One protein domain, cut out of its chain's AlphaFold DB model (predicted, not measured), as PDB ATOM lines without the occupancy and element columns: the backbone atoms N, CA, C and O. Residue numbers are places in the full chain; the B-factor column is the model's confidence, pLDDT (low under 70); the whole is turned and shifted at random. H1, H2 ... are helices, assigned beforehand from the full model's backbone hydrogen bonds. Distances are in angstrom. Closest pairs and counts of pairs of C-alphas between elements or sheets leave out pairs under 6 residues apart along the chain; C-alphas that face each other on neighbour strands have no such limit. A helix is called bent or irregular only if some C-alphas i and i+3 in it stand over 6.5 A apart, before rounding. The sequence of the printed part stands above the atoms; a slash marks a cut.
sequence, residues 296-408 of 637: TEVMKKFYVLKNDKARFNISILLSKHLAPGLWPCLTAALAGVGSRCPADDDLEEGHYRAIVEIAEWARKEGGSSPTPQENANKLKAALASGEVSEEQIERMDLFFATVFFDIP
ATOM      1  N   THR A 296     -21.357 -59.409   9.612       51.91
ATOM      2  CA  THR A 296     -22.432 -58.723   8.886       51.91
ATOM      3  C   THR A 296     -23.754 -58.636   9.652       51.91
ATOM      4  O   THR A 296     -24.505 -57.691   9.417       51.91
ATOM      5  N   GLU A 297     -24.067 -59.555  10.572       53.72
ATOM      6  CA  GLU A 297     -25.274 -59.436  11.411       53.72
ATOM      7  C   GLU A 297     -25.063 -58.471  12.583       53.72
ATOM      8  O   GLU A 297     -25.949 -57.676  12.901       53.72
ATOM      9  N   VAL A 298     -23.861 -58.470  13.170       53.72
ATOM     10  CA  VAL A 298     -23.492 -57.541  14.249       53.72
ATOM     11  C   VAL A 298     -23.473 -56.100  13.736       53.72
ATOM     12  O   VAL A 298     -24.026 -55.223  14.391       53.72
ATOM     13  N   MET A 299     -22.936 -55.846  12.539       58.03
ATOM     14  CA  MET A 299     -22.963 -54.511  11.921       58.03
ATOM     15  C   MET A 299     -24.400 -54.028  11.653       58.03
ATOM     16  O   MET A 299     -24.745 -52.896  11.997       58.03
ATOM     17  N   LYS A 300     -25.281 -54.903  11.140       65.81
ATOM     18  CA  LYS A 300     -26.701 -54.586  10.874       65.81
ATOM     19  C   LYS A 300     -27.500 -54.169  12.114       65.81
ATOM     20  O   LYS A 300     -28.471 -53.425  11.979       65.81
ATOM     21  N   LYS A 301     -27.086 -54.578  13.319       70.06
ATOM     22  CA  LYS A 301     -27.678 -54.141  14.602       70.06
ATOM     23  C   LYS A 301     -27.586 -52.620  14.814       70.06
ATOM     24  O   LYS A 301     -28.445 -52.058  15.493       70.06
ATOM     25  N   PHE A 302     -26.575 -51.965  14.241       78.31
ATOM     26  CA  PHE A 302     -26.252 -50.550  14.472       78.31
ATOM     27  C   PHE A 302     -26.587 -49.621  13.297       78.31
ATOM     28  O   PHE A 302     -26.251 -48.439  13.332       78.31
ATOM     29  N   TYR A 303     -27.276 -50.135  12.274       82.75
ATOM     30  CA  TYR A 303     -27.709 -49.350  11.119       82.75
ATOM     31  C   TYR A 303     -28.634 -48.202  11.555       82.75
ATOM     32  O   TYR A 303     -29.721 -48.423  12.097       82.75
ATOM     33  N   VAL A 304     -28.215 -46.965  11.285       81.94
ATOM     34  CA  VAL A 304     -28.981 -45.747  11.572       81.94
ATOM     35  C   VAL A 304     -30.190 -45.658  10.646       81.94
ATOM     36  O   VAL A 304     -31.323 -45.471  11.104       81.94
ATOM     37  N   LEU A 305     -29.929 -45.837   9.351       81.38
ATOM     38  CA  LEU A 305     -30.924 -45.970   8.291       81.38
ATOM     39  C   LEU A 305     -31.033 -47.430   7.856       81.38
ATOM     40  O   LEU A 305     -30.020 -48.122   7.727       81.38
ATOM     41  N   LYS A 306     -32.262 -47.881   7.604       79.38
ATOM     42  CA  LYS A 306     -32.601 -49.265   7.239       79.38
ATOM     43  C   LYS A 306     -32.790 -49.448   5.732       79.38
ATOM     44  O   LYS A 306     -32.830 -50.582   5.270       79.38
ATOM     45  N   ASN A 307     -32.950 -48.368   4.967       79.88
ATOM     46  CA  ASN A 307     -33.147 -48.438   3.521       79.88
ATOM     47  C   ASN A 307     -31.807 -48.390   2.774       79.88
ATOM     48  O   ASN A 307     -31.207 -47.325   2.636       79.88
ATOM     49  N   ASP A 308     -31.369 -49.523   2.222       72.06
ATOM     50  CA  ASP A 308     -30.092 -49.642   1.502       72.06
ATOM     51  C   ASP A 308     -29.928 -48.624   0.357       72.06
ATOM     52  O   ASP A 308     -28.829 -48.124   0.122       72.06
ATOM     53  N   LYS A 309     -31.024 -48.209  -0.297       76.06
ATOM     54  CA  LYS A 309     -31.001 -47.166  -1.339       76.06
ATOM     55  C   LYS A 309     -30.709 -45.774  -0.768       76.06
ATOM     56  O   LYS A 309     -30.039 -44.977  -1.421       76.06
ATOM     57  N   ALA A 310     -31.180 -45.475   0.444       75.44
ATOM     58  CA  ALA A 310     -30.828 -44.244   1.149       75.44
ATOM     59  C   ALA A 310     -29.378 -44.301   1.656       75.44
ATOM     60  O   ALA A 310     -28.615 -43.372   1.387       75.44
ATOM     61  N   ARG A 311     -28.975 -45.417   2.286       78.88
ATOM     62  CA  ARG A 311     -27.593 -45.679   2.738       78.88
ATOM     63  C   ARG A 311     -26.583 -45.469   1.602       78.88
ATOM     64  O   ARG A 311     -25.627 -44.713   1.760       78.88
ATOM     65  N   PHE A 312     -26.839 -46.063   0.433       74.25
ATOM     66  CA  PHE A 312     -26.008 -45.939  -0.769       74.25
ATOM     67  C   PHE A 312     -25.924 -44.495  -1.290       74.25
ATOM     68  O   PHE A 312     -24.824 -43.973  -1.475       74.25
ATOM     69  N   ASN A 313     -27.064 -43.815  -1.460       75.69
ATOM     70  CA  ASN A 313     -27.093 -42.424  -1.927       75.69
ATOM     71  C   ASN A 313     -26.342 -41.476  -0.977       75.69
ATOM     72  O   ASN A 313     -25.617 -40.591  -1.429       75.69
ATOM     73  N   ILE A 314     -26.476 -41.671   0.337       78.44
ATOM     74  CA  ILE A 314     -25.759 -40.878   1.341       78.44
ATOM     75  C   ILE A 314     -24.266 -41.216   1.326       78.44
ATOM     76  O   ILE A 314     -23.449 -40.305   1.386       78.44
ATOM     77  N   SER A 315     -23.881 -42.484   1.164       74.38
ATOM     78  CA  SER A 315     -22.473 -42.886   1.010       74.38
ATOM     79  C   SER A 315     -21.798 -42.208  -0.198       74.38
ATOM     80  O   SER A 315     -20.637 -41.797  -0.118       74.38
ATOM     81  N   ILE A 316     -22.536 -41.989  -1.296       76.69
ATOM     82  CA  ILE A 316     -22.079 -41.189  -2.450       76.69
ATOM     83  C   ILE A 316     -21.951 -39.697  -2.098       76.69
ATOM     84  O   ILE A 316     -20.953 -39.073  -2.456       76.69
ATOM     85  N   LEU A 317     -22.920 -39.111  -1.386       76.75
ATOM     86  CA  LEU A 317     -22.827 -37.710  -0.947       76.75
ATOM     87  C   LEU A 317     -21.640 -37.491   0.004       76.75
ATOM     88  O   LEU A 317     -20.907 -36.515  -0.151       76.75
ATOM     89  N   LEU A 318     -21.400 -38.422   0.930       75.75
ATOM     90  CA  LEU A 318     -20.264 -38.377   1.848       75.75
ATOM     91  C   LEU A 318     -18.928 -38.546   1.115       75.75
ATOM     92  O   LEU A 318     -18.019 -37.749   1.329       75.75
ATOM     93  N   SER A 319     -18.799 -39.523   0.211       73.31
ATOM     94  CA  SER A 319     -17.545 -39.735  -0.527       73.31
ATOM     95  C   SER A 319     -17.202 -38.599  -1.495       73.31
ATOM     96  O   SER A 319     -16.022 -38.358  -1.739       73.31
ATOM     97  N   LYS A 320     -18.208 -37.875  -2.007       74.50
ATOM     98  CA  LYS A 320     -18.025 -36.741  -2.923       74.50
ATOM     99  C   LYS A 320     -17.833 -35.387  -2.227       74.50
ATOM    100  O   LYS A 320     -17.085 -34.563  -2.741       74.50
ATOM    101  N   HIS A 321     -18.546 -35.126  -1.129       77.81
ATOM    102  CA  HIS A 321     -18.658 -33.780  -0.539       77.81
ATOM    103  C   HIS A 321     -18.320 -33.696   0.954       77.81
ATOM    104  O   HIS A 321     -18.166 -32.592   1.460       77.81
ATOM    105  N   LEU A 322     -18.244 -34.806   1.689       81.31
ATOM    106  CA  LEU A 322     -18.048 -34.798   3.145       81.31
ATOM    107  C   LEU A 322     -17.105 -35.937   3.551       81.31
ATOM    108  O   LEU A 322     -17.482 -36.868   4.269       81.31
ATOM    109  N   ALA A 323     -15.865 -35.865   3.064       82.06
ATOM    110  CA  ALA A 323     -14.803 -36.788   3.446       82.06
ATOM    111  C   ALA A 323     -14.510 -36.698   4.963       82.06
ATOM    112  O   ALA A 323     -14.635 -35.611   5.529       82.06
ATOM    113  N   PRO A 324     -14.073 -37.786   5.636       80.69
ATOM    114  CA  PRO A 324     -13.902 -37.800   7.096       80.69
ATOM    115  C   PRO A 324     -13.001 -36.701   7.681       80.69
ATOM    116  O   PRO A 324     -13.265 -36.230   8.783       80.69
ATOM    117  N   GLY A 325     -11.986 -36.237   6.939       80.12
ATOM    118  CA  GLY A 325     -11.133 -35.115   7.361       80.12
ATOM    119  C   GLY A 325     -11.886 -33.787   7.524       80.12
ATOM    120  O   GLY A 325     -11.541 -32.992   8.392       80.12
ATOM    121  N   LEU A 326     -12.974 -33.586   6.772       82.88
ATOM    122  CA  LEU A 326     -13.818 -32.389   6.850       82.88
ATOM    123  C   LEU A 326     -14.841 -32.452   7.996       82.88
ATOM    124  O   LEU A 326     -15.479 -31.444   8.298       82.88
ATOM    125  N   TRP A 327     -15.033 -33.599   8.658       88.38
ATOM    126  CA  TRP A 327     -16.058 -33.737   9.701       88.38
ATOM    127  C   TRP A 327     -15.792 -32.860  10.941       88.38
ATOM    128  O   TRP A 327     -16.729 -32.192  11.376       88.38
ATOM    129  N   PRO A 328     -14.561 -32.744  11.489       85.25
ATOM    130  CA  PRO A 328     -14.283 -31.828  12.601       85.25
ATOM    131  C   PRO A 328     -14.502 -30.354  12.230       85.25
ATOM    132  O   PRO A 328     -15.006 -29.586  13.051       85.25
ATOM    133  N   CYS A 329     -14.176 -29.974  10.987       85.81
ATOM    134  CA  CYS A 329     -14.492 -28.665  10.411       85.81
ATOM    135  C   CYS A 329     -15.999 -28.407  10.394       85.81
ATOM    136  O   CYS A 329     -16.474 -27.401  10.925       85.81
ATOM    137  N   LEU A 330     -16.753 -29.342   9.815       88.00
ATOM    138  CA  LEU A 330     -18.200 -29.261   9.661       88.00
ATOM    139  C   LEU A 330     -18.902 -29.180  11.020       88.00
ATOM    140  O   LEU A 330     -19.769 -28.329  11.220       88.00
ATOM    141  N   THR A 331     -18.477 -30.008  11.976       88.69
ATOM    142  CA  THR A 331     -18.982 -29.989  13.350       88.69
ATOM    143  C   THR A 331     -18.670 -28.667  14.043       88.69
ATOM    144  O   THR A 331     -19.560 -28.104  14.675       88.69
ATOM    145  N   ALA A 332     -17.463 -28.108  13.895       85.38
ATOM    146  CA  ALA A 332     -17.132 -26.799  14.462       85.38
ATOM    147  C   ALA A 332     -17.999 -25.673  13.866       85.38
ATOM    148  O   ALA A 332     -18.575 -24.886  14.622       85.38
ATOM    149  N   ALA A 333     -18.163 -25.643  12.539       86.69
ATOM    150  CA  ALA A 333     -18.992 -24.662  11.838       86.69
ATOM    151  C   ALA A 333     -20.469 -24.746  12.265       86.69
ATOM    152  O   ALA A 333     -21.041 -23.753  12.717       86.69
ATOM    153  N   LEU A 334     -21.071 -25.938  12.222       87.31
ATOM    154  CA  LEU A 334     -22.462 -26.161  12.635       87.31
ATOM    155  C   LEU A 334     -22.675 -25.936  14.143       87.31
ATOM    156  O   LEU A 334     -23.727 -25.443  14.548       87.31
ATOM    157  N   ALA A 335     -21.697 -26.243  14.997       84.88
ATOM    158  CA  ALA A 335     -21.747 -25.907  16.422       84.88
ATOM    159  C   ALA A 335     -21.521 -24.405  16.693       84.88
ATOM    160  O   ALA A 335     -21.866 -23.922  17.769       84.88
ATOM    161  N   GLY A 336     -20.961 -23.665  15.731       76.81
ATOM    162  CA  GLY A 336     -20.564 -22.262  15.864       76.81
ATOM    163  C   GLY A 336     -19.381 -22.014  16.789       76.81
ATOM    164  O   GLY A 336     -19.220 -20.897  17.283       76.81
ATOM    165  N   VAL A 337     -18.553 -23.036  16.991       77.25
ATOM    166  CA  VAL A 337     -17.258 -22.928  17.668       77.25
ATOM    167  C   VAL A 337     -16.236 -22.387  16.664       77.25
ATOM    168  O   VAL A 337     -16.267 -22.744  15.488       77.25
ATOM    169  N   GLY A 338     -15.340 -21.503  17.117       61.47
ATOM    170  CA  GLY A 338     -14.301 -20.902  16.271       61.47
ATOM    171  C   GLY A 338     -13.425 -21.939  15.552       61.47
ATOM    172  O   GLY A 338     -13.279 -23.070  16.015       61.47
ATOM    173  N   SER A 339     -12.859 -21.538  14.411       58.31
ATOM    174  CA  SER A 339     -12.221 -22.417  13.425       58.31
ATOM    175  C   SER A 339     -11.223 -23.415  14.023       58.31
ATOM    176  O   SER A 339     -10.171 -23.032  14.534       58.31
ATOM    177  N   ARG A 340     -11.536 -24.708  13.870       55.69
ATOM    178  CA  ARG A 340     -10.596 -25.834  14.020       55.69
ATOM    179  C   ARG A 340     -10.043 -26.344  12.681       55.69
ATOM    180  O   ARG A 340      -9.314 -27.329  12.676       55.69
ATOM    181  N   CYS A 341     -10.407 -25.708  11.569       64.56
ATOM    182  CA  CYS A 341      -9.938 -26.099  10.244       64.56
ATOM    183  C   CYS A 341      -8.468 -25.727  10.020       64.56
ATOM    184  O   CYS A 341      -8.062 -24.626  10.411       64.56
ATOM    185  N   PRO A 342      -7.692 -26.591   9.342       59.12
ATOM    186  CA  PRO A 342      -6.561 -26.157   8.531       59.12
ATOM    187  C   PRO A 342      -6.996 -25.058   7.553       59.12
ATOM    188  O   PRO A 342      -8.146 -25.032   7.118       59.12
ATOM    189  N   ALA A 343      -6.083 -24.155   7.190       52.75
ATOM    190  CA  ALA A 343      -6.395 -23.041   6.288       52.75
ATOM    191  C   ALA A 343      -6.719 -23.478   4.843       52.75
ATOM    192  O   ALA A 343      -7.232 -22.674   4.072       52.75
ATOM    193  N   ASP A 344      -6.431 -24.737   4.499       51.34
ATOM    194  CA  ASP A 344      -6.675 -25.331   3.182       51.34
ATOM    195  C   ASP A 344      -8.020 -26.097   3.095       51.34
ATOM    196  O   ASP A 344      -8.468 -26.416   1.997       51.34
ATOM    197  N   ASP A 345      -8.689 -26.367   4.230       58.00
ATOM    198  CA  ASP A 345      -9.955 -27.128   4.328       58.00
ATOM    199  C   ASP A 345     -11.187 -26.202   4.480       58.00
ATOM    200  O   ASP A 345     -12.066 -26.413   5.328       58.00
ATOM    201  N   ASP A 346     -11.257 -25.134   3.681       69.62
ATOM    202  CA  ASP A 346     -12.375 -24.184   3.723       69.62
ATOM    203  C   ASP A 346     -13.692 -24.834   3.236       69.62
ATOM    204  O   ASP A 346     -13.750 -25.541   2.225       69.62
ATOM    205  N   LEU A 347     -14.790 -24.625   3.972       83.25
ATOM    206  CA  LEU A 347     -16.053 -25.330   3.719       83.25
ATOM    207  C   LEU A 347     -16.912 -24.632   2.651       83.25
ATOM    208  O   LEU A 347     -17.557 -23.623   2.936       83.25
ATOM    209  N   GLU A 348     -16.993 -25.217   1.455       86.88
ATOM    210  CA  GLU A 348     -17.829 -24.734   0.346       86.88
ATOM    211  C   GLU A 348     -19.349 -24.919   0.553       86.88
ATOM    212  O   GLU A 348     -19.807 -25.769   1.321       86.88
ATOM    213  N   GLU A 349     -20.157 -24.200  -0.243       85.19
ATOM    214  CA  GLU A 349     -21.622 -24.358  -0.308       85.19
ATOM    215  C   GLU A 349     -22.050 -25.827  -0.509       85.19
ATOM    216  O   GLU A 349     -23.019 -26.290   0.097       85.19
ATOM    217  N   GLY A 350     -21.307 -26.586  -1.326       84.19
ATOM    218  CA  GLY A 350     -21.592 -27.992  -1.622       84.19
ATOM    219  C   GLY A 350     -21.569 -28.902  -0.388       84.19
ATOM    220  O   GLY A 350     -22.360 -29.843  -0.315       84.19
ATOM    221  N   HIS A 351     -20.728 -28.598   0.606       90.38
ATOM    222  CA  HIS A 351     -20.632 -29.364   1.853       90.38
ATOM    223  C   HIS A 351     -21.898 -29.173   2.706       90.38
ATOM    224  O   HIS A 351     -22.465 -30.135   3.226       90.38
ATOM    225  N   TYR A 352     -22.404 -27.938   2.782       90.75
ATOM    226  CA  TYR A 352     -23.647 -27.623   3.488       90.75
ATOM    227  C   TYR A 352     -24.884 -28.151   2.755       90.75
ATOM    228  O   TYR A 352     -25.752 -28.760   3.386       90.75
ATOM    229  N   ARG A 353     -24.936 -28.016   1.424       89.94
ATOM    230  CA  ARG A 353     -26.016 -28.574   0.595       89.94
ATOM    231  C   ARG A 353     -26.123 -30.094   0.752       89.94
ATOM    232  O   ARG A 353     -27.226 -30.615   0.908       89.94
ATOM    233  N   ALA A 354     -24.990 -30.802   0.806       87.62
ATOM    234  CA  ALA A 354     -24.969 -32.244   1.046       87.62
ATOM    235  C   ALA A 354     -25.649 -32.626   2.376       87.62
ATOM    236  O   ALA A 354     -26.426 -33.575   2.399       87.62
ATOM    237  N   ILE A 355     -25.460 -31.866   3.465       91.69
ATOM    238  CA  ILE A 355     -26.174 -32.105   4.738       91.69
ATOM    239  C   ILE A 355     -27.690 -31.937   4.570       91.69
ATOM    240  O   ILE A 355     -28.462 -32.745   5.092       91.69
ATOM    241  N   VAL A 356     -28.132 -30.908   3.840       89.38
ATOM    242  CA  VAL A 356     -29.562 -30.649   3.590       89.38
ATOM    243  C   VAL A 356     -30.192 -31.788   2.773       89.38
ATOM    244  O   VAL A 356     -31.304 -32.223   3.086       89.38
ATOM    245  N   GLU A 357     -29.466 -32.339   1.796       88.31
ATOM    246  CA  GLU A 357     -29.870 -33.530   1.032       88.31
ATOM    247  C   GLU A 357     -29.863 -34.821   1.876       88.31
ATOM    248  O   GLU A 357     -30.779 -35.639   1.771       88.31
ATOM    249  N   ILE A 358     -28.881 -35.015   2.760       89.56
ATOM    250  CA  ILE A 358     -28.825 -36.168   3.678       89.56
ATOM    251  C   ILE A 358     -29.998 -36.128   4.671       89.56
ATOM    252  O   ILE A 358     -30.659 -37.145   4.903       89.56
ATOM    253  N   ALA A 359     -30.334 -34.946   5.190       87.31
ATOM    254  CA  ALA A 359     -31.488 -34.740   6.063       87.31
ATOM    255  C   ALA A 359     -32.823 -35.064   5.371       87.31
ATOM    256  O   ALA A 359     -33.728 -35.650   5.969       87.31
ATOM    257  N   GLU A 360     -32.942 -34.721   4.087       87.12
ATOM    258  CA  GLU A 360     -34.064 -35.087   3.221       87.12
ATOM    259  C   GLU A 360     -34.277 -36.611   3.163       87.12
ATOM    260  O   GLU A 360     -35.430 -37.049   3.122       87.12
ATOM    261  N   TRP A 361     -33.205 -37.414   3.164       83.44
ATOM    262  CA  TRP A 361     -33.258 -38.883   3.221       83.44
ATOM    263  C   TRP A 361     -33.592 -39.405   4.620       83.44
ATOM    264  O   TRP A 361     -34.556 -40.157   4.756       83.44
ATOM    265  N   ALA A 362     -32.901 -38.942   5.665       82.12
ATOM    266  CA  ALA A 362     -33.189 -39.343   7.046       82.12
ATOM    267  C   ALA A 362     -34.656 -39.067   7.439       82.12
ATOM    268  O   ALA A 362     -35.328 -39.916   8.025       82.12
ATOM    269  N   ARG A 363     -35.210 -37.920   7.023       83.06
ATOM    270  CA  ARG A 363     -36.626 -37.565   7.221       83.06
ATOM    271  C   ARG A 363     -37.595 -38.513   6.499       83.06
ATOM    272  O   ARG A 363     -38.693 -38.729   7.004       83.06
ATOM    273  N   LYS A 364     -37.225 -39.090   5.345       81.12
ATOM    274  CA  LYS A 364     -38.060 -40.076   4.620       81.12
ATOM    275  C   LYS A 364     -38.163 -41.408   5.381       81.12
ATOM    276  O   LYS A 364     -39.180 -42.082   5.257       81.12
ATOM    277  N   GLU A 365     -37.174 -41.744   6.212       72.06
ATOM    278  CA  GLU A 365     -37.197 -42.907   7.119       72.06
ATOM    279  C   GLU A 365     -37.658 -42.582   8.552       72.06
ATOM    280  O   GLU A 365     -37.909 -43.498   9.335       72.06
ATOM    281  N   GLY A 366     -37.844 -41.304   8.897       61.09
ATOM    282  CA  GLY A 366     -38.249 -40.848  10.237       61.09
ATOM    283  C   GLY A 366     -39.626 -41.326  10.724       61.09
ATOM    284  O   GLY A 366     -39.941 -41.157  11.895       61.09
ATOM    285  N   GLY A 367     -40.436 -41.939   9.853       62.44
ATOM    286  CA  GLY A 367     -41.672 -42.640  10.228       62.44
ATOM    287  C   GLY A 367     -41.473 -44.101  10.660       62.44
ATOM    288  O   GLY A 367     -42.449 -44.771  10.989       62.44
ATOM    289  N   SER A 368     -40.242 -44.621  10.626       61.81
ATOM    290  CA  SER A 368     -39.910 -45.968  11.097       61.81
ATOM    291  C   SER A 368     -39.568 -45.983  12.589       61.81
ATOM    292  O   SER A 368     -39.069 -45.002  13.135       61.81
ATOM    293  N   SER A 369     -39.821 -47.119  13.247       65.62
ATOM    294  CA  SER A 369     -39.364 -47.377  14.615       65.62
ATOM    295  C   SER A 369     -38.252 -48.446  14.617       65.62
ATOM    296  O   SER A 369     -38.339 -49.426  13.862       65.62
ATOM    297  N   PRO A 370     -37.179 -48.286  15.412       73.00
ATOM    298  CA  PRO A 370     -36.775 -47.038  16.057       73.00
ATOM    299  C   PRO A 370     -36.342 -46.011  14.999       73.00
ATOM    300  O   PRO A 370     -35.890 -46.396  13.915       73.00
ATOM    301  N   THR A 371     -36.486 -44.726  15.312       85.62
ATOM    302  CA  THR A 371     -36.173 -43.623  14.390       85.62
ATOM    303  C   THR A 371     -34.664 -43.525  14.109       85.62
ATOM    304  O   THR A 371     -33.857 -44.014  14.905       85.62
ATOM    305  N   PRO A 372     -34.235 -42.849  13.025       85.94
ATOM    306  CA  PRO A 372     -32.813 -42.631  12.752       85.94
ATOM    307  C   PRO A 372     -32.046 -41.980  13.920       85.94
ATOM    308  O   PRO A 372     -30.972 -42.458  14.272       85.94
ATOM    309  N   GLN A 373     -32.620 -40.981  14.604       87.56
ATOM    310  CA  GLN A 373     -32.023 -40.393  15.815       87.56
ATOM    311  C   GLN A 373     -31.854 -41.440  16.931       87.56
ATOM    312  O   GLN A 373     -30.810 -41.499  17.573       87.56
ATOM    313  N   GLU A 374     -32.855 -42.294  17.170       87.75
ATOM    314  CA  GLU A 374     -32.781 -43.343  18.199       87.75
ATOM    315  C   GLU A 374     -31.723 -44.405  17.877       87.75
ATOM    316  O   GLU A 374     -31.081 -44.924  18.790       87.75
ATOM    317  N   ASN A 375     -31.526 -44.735  16.598       88.88
ATOM    318  CA  ASN A 375     -30.495 -45.679  16.163       88.88
ATOM    319  C   ASN A 375     -29.093 -45.048  16.251       88.88
ATOM    320  O   ASN A 375     -28.181 -45.676  16.785       88.88
ATOM    321  N   ALA A 376     -28.940 -43.783  15.847       89.44
ATOM    322  CA  ALA A 376     -27.698 -43.024  16.003       89.44
ATOM    323  C   ALA A 376     -27.298 -42.856  17.480       89.44
ATOM    324  O   ALA A 376     -26.138 -43.066  17.830       89.44
ATOM    325  N   ASN A 377     -28.260 -42.584  18.369       89.50
ATOM    326  CA  ASN A 377     -28.021 -42.511  19.813       89.50
ATOM    327  C   ASN A 377     -27.541 -43.861  20.391       89.50
ATOM    328  O   ASN A 377     -26.655 -43.877  21.244       89.50
ATOM    329  N   LYS A 378     -28.084 -44.996  19.918       89.62
ATOM    330  CA  LYS A 378     -27.630 -46.345  20.321       89.62
ATOM    331  C   LYS A 378     -26.224 -46.653  19.817       89.62
ATOM    332  O   LYS A 378     -25.411 -47.148  20.588       89.62
ATOM    333  N   LEU A 379     -25.931 -46.333  18.556       89.44
ATOM    334  CA  LEU A 379     -24.591 -46.468  17.983       89.44
ATOM    335  C   LEU A 379     -23.574 -45.622  18.765       89.44
ATOM    336  O   LEU A 379     -22.542 -46.140  19.181       89.44
ATOM    337  N   LYS A 380     -23.895 -44.360  19.072       88.94
ATOM    338  CA  LYS A 380     -23.039 -43.495  19.896       88.94
ATOM    339  C   LYS A 380     -22.782 -44.079  21.293       88.94
ATOM    340  O   LYS A 380     -21.660 -44.001  21.784       88.94
ATOM    341  N   ALA A 381     -23.786 -44.701  21.916       88.81
ATOM    342  CA  ALA A 381     -23.619 -45.391  23.197       88.81
ATOM    343  C   ALA A 381     -22.736 -46.652  23.091       88.81
ATOM    344  O   ALA A 381     -21.924 -46.887  23.981       88.81
ATOM    345  N   ALA A 382     -22.851 -47.424  22.005       87.12
ATOM    346  CA  ALA A 382     -22.047 -48.627  21.753       87.12
ATOM    347  C   ALA A 382     -20.574 -48.318  21.415       87.12
ATOM    348  O   ALA A 382     -19.676 -49.053  21.825       87.12
ATOM    349  N   LEU A 383     -20.317 -47.201  20.727       87.00
ATOM    350  CA  LEU A 383     -18.968 -46.657  20.536       87.00
ATOM    351  C   LEU A 383     -18.369 -46.201  21.880       87.00
ATOM    352  O   LEU A 383     -17.227 -46.520  22.192       87.00
ATOM    353  N   ALA A 384     -19.155 -45.506  22.712       88.06
ATOM    354  CA  ALA A 384     -18.710 -45.020  24.021       88.06
ATOM    355  C   ALA A 384     -18.487 -46.132  25.067       88.06
ATOM    356  O   ALA A 384     -17.705 -45.938  25.996       88.06
ATOM    357  N   SER A 385     -19.154 -47.285  24.937       87.44
ATOM    358  CA  SER A 385     -18.941 -48.462  25.794       87.44
ATOM    359  C   SER A 385     -17.819 -49.387  25.311       87.44
ATOM    360  O   SER A 385     -17.421 -50.284  26.054       87.44
ATOM    361  N   GLY A 386     -17.326 -49.204  24.081       83.88
ATOM    362  CA  GLY A 386     -16.394 -50.130  23.437       83.88
ATOM    363  C   GLY A 386     -17.031 -51.448  22.976       83.88
ATOM    364  O   GLY A 386     -16.303 -52.403  22.717       83.88
ATOM    365  N   GLU A 387     -18.366 -51.525  22.857       83.38
ATOM    366  CA  GLU A 387     -19.052 -52.682  22.249       83.38
ATOM    367  C   GLU A 387     -18.692 -52.824  20.757       83.38
ATOM    368  O   GLU A 387     -18.662 -53.936  20.229       83.38
ATOM    369  N   VAL A 388     -18.395 -51.704  20.085       83.69
ATOM    370  CA  VAL A 388     -17.979 -51.643  18.676       83.69
ATOM    371  C   VAL A 388     -16.913 -50.558  18.500       83.69
ATOM    372  O   VAL A 388     -16.976 -49.526  19.168       83.69
ATOM    373  N   SER A 389     -15.947 -50.753  17.597       80.12
ATOM    374  CA  SER A 389     -14.980 -49.710  17.211       80.12
ATOM    375  C   SER A 389     -15.422 -48.927  15.968       80.12
ATOM    376  O   SER A 389     -16.191 -49.420  15.145       80.12
ATOM    377  N   GLU A 390     -14.896 -47.712  15.778       80.38
ATOM    378  CA  GLU A 390     -15.199 -46.896  14.587       80.38
ATOM    379  C   GLU A 390     -14.813 -47.596  13.268       80.38
ATOM    380  O   GLU A 390     -15.494 -47.427  12.259       80.38
ATOM    381  N   GLU A 391     -13.773 -48.442  13.276       76.38
ATOM    382  CA  GLU A 391     -13.352 -49.233  12.107       76.38
ATOM    383  C   GLU A 391     -14.364 -50.319  11.695       76.38
ATOM    384  O   GLU A 391     -14.308 -50.820  10.570       76.38
ATOM    385  N   GLN A 392     -15.272 -50.708  12.595       71.38
ATOM    386  CA  GLN A 392     -16.277 -51.756  12.383       71.38
ATOM    387  C   GLN A 392     -17.637 -51.200  11.924       71.38
ATOM    388  O   GLN A 392     -18.570 -51.973  11.712       71.38
ATOM    389  N   ILE A 393     -17.771 -49.881  11.770       80.44
ATOM    390  CA  ILE A 393     -19.025 -49.202  11.428       80.44
ATOM    391  C   ILE A 393     -18.935 -48.606  10.017       80.44
ATOM    392  O   ILE A 393     -17.913 -48.049   9.615       80.44
ATOM    393  N   GLU A 394     -20.020 -48.685   9.240       80.25
ATOM    394  CA  GLU A 394     -20.075 -47.996   7.950       80.25
ATOM    395  C   GLU A 394     -19.984 -46.476   8.155       80.25
ATOM    396  O   GLU A 394     -20.732 -45.896   8.943       80.25
ATOM    397  N   ARG A 395     -19.112 -45.802   7.388       79.94
ATOM    398  CA  ARG A 395     -18.851 -44.347   7.493       79.94
ATOM    399  C   ARG A 395     -20.120 -43.486   7.516       79.94
ATOM    400  O   ARG A 395     -20.117 -42.412   8.102       79.94
ATOM    401  N   MET A 396     -21.186 -43.949   6.871       87.56
ATOM    402  CA  MET A 396     -22.478 -43.273   6.808       87.56
ATOM    403  C   MET A 396     -23.251 -43.335   8.137       87.56
ATOM    404  O   MET A 396     -23.759 -42.307   8.580       87.56
ATOM    405  N   ASP A 397     -23.265 -44.481   8.825       86.81
ATOM    406  CA  ASP A 397     -23.842 -44.590  10.172       86.81
ATOM    407  C   ASP A 397     -22.989 -43.816  11.193       86.81
ATOM    408  O   ASP A 397     -23.531 -43.121  12.055       86.81
ATOM    409  N   LEU A 398     -21.657 -43.874  11.053       87.56
ATOM    410  CA  LEU A 398     -20.723 -43.123  11.897       87.56
ATOM    411  C   LEU A 398     -20.950 -41.607  11.770       87.56
ATOM    412  O   LEU A 398     -21.156 -40.948  12.783       87.56
ATOM    413  N   PHE A 399     -21.015 -41.070  10.543       90.94
ATOM    414  CA  PHE A 399     -21.349 -39.662  10.279       90.94
ATOM    415  C   PHE A 399     -22.678 -39.248  10.922       90.94
ATOM    416  O   PHE A 399     -22.794 -38.157  11.489       90.94
ATOM    417  N   PHE A 400     -23.691 -40.117  10.870       91.25
ATOM    418  CA  PHE A 400     -24.956 -39.838  11.537       91.25
ATOM    419  C   PHE A 400     -24.802 -39.728  13.059       91.25
ATOM    420  O   PHE A 400     -25.348 -38.792  13.643       91.25
ATOM    421  N   ALA A 401     -24.053 -40.633  13.693       87.75
ATOM    422  CA  ALA A 401     -23.865 -40.666  15.145       87.75
ATOM    423  C   ALA A 401     -22.893 -39.603  15.698       87.75
ATOM    424  O   ALA A 401     -23.038 -39.216  16.860       87.75
ATOM    425  N   THR A 402     -21.920 -39.131  14.908       84.31
ATOM    426  CA  THR A 402     -20.853 -38.213  15.369       84.31
ATOM    427  C   THR A 402     -20.928 -36.794  14.800       84.31
ATOM    428  O   THR A 402     -20.263 -35.904  15.326       84.31
ATOM    429  N   VAL A 403     -21.731 -36.556  13.754       86.25
ATOM    430  CA  VAL A 403     -21.867 -35.234  13.111       86.25
ATOM    431  C   VAL A 403     -23.332 -34.816  13.002       86.25
ATOM    432  O   VAL A 403     -23.729 -33.791  13.552       86.25
ATOM    433  N   PHE A 404     -24.159 -35.593  12.297       89.81
ATOM    434  CA  PHE A 404     -25.497 -35.131  11.904       89.81
ATOM    435  C   PHE A 404     -26.494 -35.072  13.070       89.81
ATOM    436  O   PHE A 404     -27.212 -34.085  13.206       89.81
ATOM    437  N   PHE A 405     -26.553 -36.117  13.901       89.69
ATOM    438  CA  PHE A 405     -27.471 -36.196  15.046       89.69
ATOM    439  C   PHE A 405     -26.839 -35.770  16.380       89.69
ATOM    440  O   PHE A 405     -27.537 -35.732  17.394       89.69
ATOM    441  N   ASP A 406     -25.543 -35.437  16.384       87.31
ATOM    442  CA  ASP A 406     -24.849 -34.866  17.544       87.31
ATOM    443  C   ASP A 406     -25.168 -33.373  17.732       87.31
ATOM    444  O   ASP A 406     -25.260 -32.875  18.853       87.31
ATOM    445  N   ILE A 407     -25.380 -32.657  16.623       86.81
ATOM    446  CA  ILE A 407     -25.553 -31.204  16.606       86.81
ATOM    447  C   ILE A 407     -27.049 -30.862  16.499       86.81
ATOM    448  O   ILE A 407     -27.671 -31.163  15.477       86.81
ATOM    449  N   PRO A 408     -27.651 -30.182  17.496       84.69
ATOM    450  CA  PRO A 408     -29.061 -29.799  17.437       84.69
ATOM    451  C   PRO A 408     -29.360 -28.930  16.211       84.69
ATOM    452  O   PRO A 408     -28.681 -27.930  15.979       84.69
TER     453      PRO A 408
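Overview. This is residues 296 to 408 of the 637 residues of the protein "FH2 domain-containing protein" of Chromera velia CCMP2878 (UniProt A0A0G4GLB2). The longest helix, H4, and H2 run side by side in opposite directions as a floor, and the short helix H6 sits over them as the core of the domain. H3 packs along one side of H6, H5 crosses H6 on another side, and H1 lies out at one end of the longest axis, touching no helix, while the link of residues 336 to 348 loops out at the other end. The printed part has 113 residues with six named helices, H1 to H6 in chain order, and no named strand; the class is all helix, and the helix packing is part aligned, part crossed. The whole is compact, with a radius of gyration of the C-alphas of 13.9 A and spans of 41 by 30 by 24 A.

Arrangement. H4, residues 349 to 365, touches H2, residues 308 to 321, at a shallow tilt of 10 degrees, opposite ways; their closest C-alphas, those of His 321 and His 351, are 5.4 A apart. The hub is H6, residues 395 to 404, which touches three helices. It touches H2, closest at the C-alphas of Ser 315 and Met 396, 5.8 A apart, and is only just about perpendicular to it at 71 degrees. H6 and H4 are close but not clearly touching, with the C-alphas of Ile 355 and Phe 404 closest at 7.8 A. H3, residues 324 to 335, touches H6 with residues 327 to 331 alone, at a shallow tilt of 20 degrees, the same way; the C-alphas of Thr 331 and Val 403 are closest at 6.0 A. H5, residues 372 to 385, touches H6 with residues 376 to 380 alone, about perpendicular at 83 degrees; the C-alphas of Ala 376 and Ala 401 are closest at 4.6 A. H3 and H5 are apart, and H1, residues 296 to 300, is apart from H2 and H5 among others. Every O i to N i+4 pair is within hydrogen-bond range in H1, H2 and H5; the counts are 6 of 8 in H3, 12 of 13 in H4 and 5 of 6 in H6.

Along the chain. H4 is 25.3 A long, from C-alpha 349 at (-21.622, -24.358, -0.308) to C-alpha 365 at (-37.197, -42.907, 7.119). H5 measures 19.9 A, H2 19.7 A, H3 17.0 A, H6 12.2 A and H1 6.3 A. H1 begins at C-alpha 296, (-22.432, -58.723, 8.886), and H6 ends at C-alpha 404, (-25.497, -35.131, 11.904). H3 and H6 are only just irregular: C-alphas 325 and 328 are 6.9 A apart, and C-alphas 401 and 404 are 6.6 A apart.

Size, cuts and confidence. The two C-alphas farthest apart, those of Ala 343 and Ser 369, are 41.8 A apart. The printed part has no cut. The link from H3 to H4 is long, with 13 residues, and the link from H2 to H3 is tight. The mean pLDDT of the printed part is 79.5; it is under 70 at residues 296 to 300, 338 to 346 and 366 to 369.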